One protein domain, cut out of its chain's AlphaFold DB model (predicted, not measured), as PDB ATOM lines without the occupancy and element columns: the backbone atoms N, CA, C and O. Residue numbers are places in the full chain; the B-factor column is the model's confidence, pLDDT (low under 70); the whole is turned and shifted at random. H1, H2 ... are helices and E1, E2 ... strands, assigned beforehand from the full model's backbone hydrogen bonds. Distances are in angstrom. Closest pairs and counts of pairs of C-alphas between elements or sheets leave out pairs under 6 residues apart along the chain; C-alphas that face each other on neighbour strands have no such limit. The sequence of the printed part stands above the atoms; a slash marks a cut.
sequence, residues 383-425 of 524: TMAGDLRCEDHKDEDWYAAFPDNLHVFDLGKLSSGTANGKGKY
ATOM      1  N   THR A 383     210.003  18.700  22.696       93.00
ATOM      2  CA  THR A 383     209.987  17.686  21.632       93.00
ATOM      3  C   THR A 383     211.408  17.408  21.158       93.00
ATOM      4  O   THR A 383     212.117  18.332  20.746       93.00
ATOM      5  N   MET A 384     211.793  16.138  21.188       91.25
ATOM      6  CA  MET A 384     213.056  15.619  20.678       91.25
ATOM      7  C   MET A 384     212.881  15.011  19.286       91.25
ATOM      8  O   MET A 384     211.759  14.748  18.851       91.25
ATOM      9  N   ALA A 385     213.983  14.749  18.587       87.44
ATOM     10  CA  ALA A 385     213.963  14.129  17.265       87.44
ATOM     11  C   ALA A 385     213.313  12.734  17.292       87.44
ATOM     12  O   ALA A 385     212.564  12.397  16.377       87.44
ATOM     13  N   GLY A 386     213.514  11.964  18.368       86.81
ATOM     14  CA  GLY A 386     212.871  10.662  18.560       86.81
ATOM     15  C   GLY A 386     211.344  10.742  18.670       86.81
ATOM     16  O   GLY A 386     210.649   9.866  18.169       86.81
ATOM     17  N   ASP A 387     210.799  11.828  19.231       86.62
ATOM     18  CA  ASP A 387     209.345  12.031  19.343       86.62
ATOM     19  C   ASP A 387     208.660  12.306  17.991       86.62
ATOM     20  O   ASP A 387     207.429  12.294  17.917       86.62
ATOM     21  N   LEU A 388     209.438  12.603  16.943       83.88
ATOM     22  CA  LEU A 388     208.952  12.858  15.583       83.88
ATOM     23  C   LEU A 388     208.996  11.609  14.691       83.88
ATOM     24  O   LEU A 388     208.454  11.635  13.587       83.88
ATOM     25  N   ARG A 389     209.632  10.526  15.150       78.56
ATOM     26  CA  ARG A 389     209.811   9.291  14.379       78.56
ATOM     27  C   ARG A 389     208.593   8.386  14.492       78.56
ATOM     28  O   ARG A 389     207.995   8.248  15.557       78.56
ATOM     29  N   CYS A 390     208.262   7.716  13.393       73.69
ATOM     30  CA  CYS A 390     207.329   6.600  13.401       73.69
ATOM     31  C   CYS A 390     208.117   5.303  13.636       73.69
ATOM     32  O   CYS A 390     209.040   4.999  12.883       73.69
ATOM     33  N   GLU A 391     207.772   4.519  14.661       67.50
ATOM     34  CA  GLU A 391     208.427   3.219  14.881       67.50
ATOM     35  C   GLU A 391     208.149   2.236  13.727       67.50
ATOM     36  O   GLU A 391     209.030   1.451  13.362       67.50
ATOM     37  N   ASP A 392     206.956   2.338  13.127       70.00
ATOM     38  CA  ASP A 392     206.449   1.460  12.067       70.00
ATOM     39  C   ASP A 392     206.892   1.856  10.647       70.00
ATOM     40  O   ASP A 392     206.791   1.036   9.733       70.00
ATOM     41  N   HIS A 393     207.344   3.096  10.420       64.38
ATOM     42  CA  HIS A 393     207.793   3.599   9.111       64.38
ATOM     43  C   HIS A 393     209.148   4.297   9.252       64.38
ATOM     44  O   HIS A 393     209.246   5.400   9.787       64.38
ATOM     45  N   LYS A 394     210.192   3.628   8.757       63.59
ATOM     46  CA  LYS A 394     211.587   4.080   8.786       63.59
ATOM     47  C   LYS A 394     212.075   4.335   7.367       63.59
ATOM     48  O   LYS A 394     212.873   3.564   6.838       63.59
ATOM     49  N   ASP A 395     211.552   5.392   6.761       65.25
ATOM     50  CA  ASP A 395     212.138   5.933   5.540       65.25
ATOM     51  C   ASP A 395     213.499   6.568   5.876       65.25
ATOM     52  O   ASP A 395     213.680   7.151   6.949       65.25
ATOM     53  N   GLU A 396     214.475   6.438   4.975       62.34
ATOM     54  CA  GLU A 396     215.777   7.103   5.105       62.34
ATOM     55  C   GLU A 396     215.626   8.593   4.758       62.34
ATOM     56  O   GLU A 396     215.910   9.021   3.640       62.34
ATOM     57  N   ASP A 397     215.136   9.383   5.717       64.12
ATOM     58  CA  ASP A 397     215.038  10.839   5.609       64.12
ATOM     59  C   ASP A 397     216.196  11.568   6.318       64.12
ATOM     60  O   ASP A 397     216.981  10.992   7.077       64.12
ATOM     61  N   TRP A 398     216.320  12.875   6.080       62.59
ATOM     62  CA  TRP A 398     217.400  13.673   6.665       62.59
ATOM     63  C   TRP A 398     217.311  13.806   8.196       62.59
ATOM     64  O   TRP A 398     218.334  14.075   8.836       62.59
ATOM     65  N   TYR A 399     216.128  13.599   8.794       69.62
ATOM     66  CA  TYR A 399     215.937  13.599  10.244       69.62
ATOM     67  C   TYR A 399     216.416  12.290  10.888       69.62
ATOM     68  O   TYR A 399     216.762  12.298  12.074       69.62
ATOM     69  N   ALA A 400     216.488  11.179  10.145       69.62
ATOM     70  CA  ALA A 400     217.039   9.899  10.606       69.62
ATOM     71  C   ALA A 400     218.508  10.007  11.076       69.62
ATOM     72  O   ALA A 400     218.932   9.259  11.957       69.62
ATOM     73  N   ALA A 401     219.257  10.987  10.560       71.88
ATOM     74  CA  ALA A 401     220.663  11.228  10.890       71.88
ATOM     75  C   ALA A 401     220.915  11.780  12.313       71.88
ATOM     76  O   ALA A 401     222.043  11.740  12.809       71.88
ATOM     77  N   PHE A 402     219.887  12.306  12.989       76.75
ATOM     78  CA  PHE A 402     220.010  12.828  14.354       76.75
ATOM     79  C   PHE A 402     219.785  11.744  15.429       76.75
ATOM     80  O   PHE A 402     219.109  10.746  15.181       76.75
ATOM     81  N   PRO A 403     220.319  11.901  16.651       79.19
ATOM     82  CA  PRO A 403     220.018  11.019  17.770       79.19
ATOM     83  C   PRO A 403     218.641  11.354  18.355       79.19
ATOM     84  O   PRO A 403     218.195  12.501  18.308       79.19
ATOM     85  N   ASP A 404     217.976  10.362  18.951       84.31
ATOM     86  CA  ASP A 404     216.598  10.511  19.438       84.31
ATOM     87  C   ASP A 404     216.428  11.605  20.503       84.31
ATOM     88  O   ASP A 404     215.356  12.194  20.591       84.31
ATOM     89  N   ASN A 405     217.479  11.907  21.272       83.62
ATOM     90  CA  ASN A 405     217.495  12.940  22.312       83.62
ATOM     91  C   ASN A 405     217.883  14.343  21.804       83.62
ATOM     92  O   ASN A 405     218.073  15.255  22.611       83.62
ATOM     93  N   LEU A 406     218.030  14.553  20.490       85.56
ATOM     94  CA  LEU A 406     218.245  15.898  19.961       85.56
ATOM     95  C   LEU A 406     217.000  16.759  20.196       85.56
ATOM     96  O   LEU A 406     215.927  16.452  19.691       85.56
ATOM     97  N   HIS A 407     217.164  17.888  20.882       86.81
ATOM     98  CA  HIS A 407     216.106  18.875  21.088       86.81
ATOM     99  C   HIS A 407     215.701  19.559  19.775       86.81
ATOM    100  O   HIS A 407     216.507  20.271  19.179       86.81
ATOM    101  N   VAL A 408     214.432  19.406  19.372       88.69
ATOM    102  CA  VAL A 408     213.861  20.034  18.164       88.69
ATOM    103  C   VAL A 408     212.925  21.204  18.495       88.69
ATOM    104  O   VAL A 408     213.127  22.300  17.979       88.69
ATOM    105  N   PHE A 409     211.934  21.023  19.381       91.88
ATOM    106  CA  PHE A 409     210.980  22.090  19.740       91.88
ATOM    107  C   PHE A 409     210.901  22.308  21.257       91.88
ATOM    108  O   PHE A 409     210.424  21.448  22.001       91.88
ATOM    109  N   ASP A 410     211.332  23.482  21.731       93.50
ATOM    110  CA  ASP A 410     211.086  23.927  23.109       93.50
ATOM    111  C   ASP A 410     209.580  23.942  23.414       93.50
ATOM    112  O   ASP A 410     208.782  24.474  22.645       93.50
ATOM    113  N   LEU A 411     209.198  23.322  24.533       95.50
ATOM    114  CA  LEU A 411     207.822  23.177  25.025       95.50
ATOM    115  C   LEU A 411     206.842  22.462  24.063       95.50
ATOM    116  O   LEU A 411     205.630  22.463  24.295       95.50
ATOM    117  N   GLY A 412     207.332  21.811  23.002       94.69
ATOM    118  CA  GLY A 412     206.483  21.207  21.968       94.69
ATOM    119  C   GLY A 412     205.541  20.102  22.471       94.69
ATOM    120  O   GLY A 412     204.407  20.007  21.996       94.69
ATOM    121  N   LYS A 413     205.931  19.336  23.505       94.62
ATOM    122  CA  LYS A 413     205.086  18.287  24.119       94.62
ATOM    123  C   LYS A 413     203.918  18.841  24.940       94.62
ATOM    124  O   LYS A 413     203.031  18.076  25.322       94.62
ATOM    125  N   LEU A 414     203.876  20.150  25.210       93.56
ATOM    126  CA  LEU A 414     202.718  20.787  25.849       93.56
ATOM    127  C   LEU A 414     201.501  20.849  24.909       93.56
ATOM    128  O   LEU A 414     200.362  20.905  25.388       93.56
ATOM    129  N   SER A 415     201.734  20.828  23.591       92.44
ATOM    130  CA  SER A 415     200.693  20.802  22.563       92.44
ATOM    131  C   SER A 415     200.044  19.423  22.456       92.44
ATOM    132  O   SER A 415     200.717  18.399  22.509       92.44
ATOM    133  N   SER A 416     198.729  19.385  22.239       84.56
ATOM    134  CA  SER A 416     198.007  18.155  21.888       84.56
ATOM    135  C   SER A 416     198.096  17.796  20.401       84.56
ATOM    136  O   SER A 416     197.595  16.748  20.012       84.56
ATOM    137  N   GLY A 417     198.685  18.665  19.573       77.62
ATOM    138  CA  GLY A 417     198.781  18.501  18.119       77.62
ATOM    139  C   GLY A 417     199.997  17.711  17.628       77.62
ATOM    140  O   GLY A 417     200.299  17.779  16.441       77.62
ATOM    141  N   THR A 418     200.726  17.015  18.508       74.88
ATOM    142  CA  THR A 418     201.822  16.120  18.090       74.88
ATOM    143  C   THR A 418     201.272  14.754  17.668       74.88
ATOM    144  O   THR A 418     200.186  14.366  18.104       74.88
ATOM    145  N   ALA A 419     202.028  13.993  16.869       75.44
ATOM    146  CA  ALA A 419     201.653  12.630  16.469       75.44
ATOM    147  C   ALA A 419     201.397  11.700  17.674       75.44
ATOM    148  O   ALA A 419     200.507  10.855  17.632       75.44
ATOM    149  N   ASN A 420     202.115  11.927  18.780       78.94
ATOM    150  CA  ASN A 420     202.006  11.175  20.032       78.94
ATOM    151  C   ASN A 420     201.012  11.805  21.036       78.94
ATOM    152  O   ASN A 420     200.949  11.408  22.202       78.94
ATOM    153  N   GLY A 421     200.225  12.798  20.604       84.88
ATOM    154  CA  GLY A 421     199.299  13.554  21.448       84.88
ATOM    155  C   GLY A 421     200.009  14.533  22.391       84.88
ATOM    156  O   GLY A 421     201.093  15.035  22.097       84.88
ATOM    157  N   LYS A 422     199.379  14.841  23.532       89.44
ATOM    158  CA  LYS A 422     199.980  15.699  24.565       89.44
ATOM    159  C   LYS A 422     200.901  14.877  25.471       89.44
ATOM    160  O   LYS A 422     200.484  13.843  25.995       89.44
ATOM    161  N   GLY A 423     202.120  15.362  25.697       89.38
ATOM    162  CA  GLY A 423     203.098  14.703  26.562       89.38
ATOM    163  C   GLY A 423     202.664  14.628  28.029       89.38
ATOM    164  O   GLY A 423     201.847  15.419  28.507       89.38
ATOM    165  N   LYS A 424     203.244  13.668  28.757       93.81
ATOM    166  CA  LYS A 424     203.069  13.501  30.207       93.81
ATOM    167  C   LYS A 424     204.274  14.095  30.931       93.81
ATOM    168  O   LYS A 424     205.394  13.645  30.708       93.81
ATOM    169  N   TYR A 425     204.021  15.065  31.799       96.69
ATOM    170  CA  TYR A 425     205.038  15.823  32.521       96.69
ATOM    171  C   TYR A 425     204.525  16.231  33.909       96.69
ATOM    172  O   TYR A 425     203.316  16.356  34.132       96.69
TER     173      TYR A 425
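This is residues 383 to 425 of the 524 residues of an uncharacterized protein of Helobdella robusta (UniProt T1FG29). This domain has little regular structure: a mostly looping chain with the short helix H1 in its middle, H2 and a loop at one end, and residues 410 to 425 winding at the other. Residues 383 to 384 pair antiparallel with E1, and residues 391 to 398 stick out. The printed part has 43 residues, 11 in named elements, in the order H1, H2, E1, class mixed. It is only just compact, close to loose, with radius of gyration of the C-alphas 10.7 A and spans of 29 by 20 by 13 A.

H1, residues 385 to 388, begins at C-alpha 385 (213.963, 14.129, 17.265). H2 is residues 398 to 401. E1, residues 407 to 409, ends at C-alpha 409 (210.980, 22.090, 19.740).

H1 and H2 are close but not clearly touching; their closest C-alphas, of Ala 385 and Tyr 399, are 7.3 A apart. The closest C-alphas of H1 and E1, of Ala 385 and Val 408, are 6.0 A apart. H2 and E1 are apart. E1 pairs with no named strand. Both helices are too short for an O i to N i+4 pair; of O i to N i+3 pairs, H1 has 1 of 1 within hydrogen-bond range, H2 0 of 1.

The C-alphas farthest apart, of Glu 396 and Tyr 425, are 30.7 A apart. The printed part has no cut; the link H2 to E1 is tight, H1 to H2 short. Residue 391 and residues 393 to 400 have pLDDT under 70.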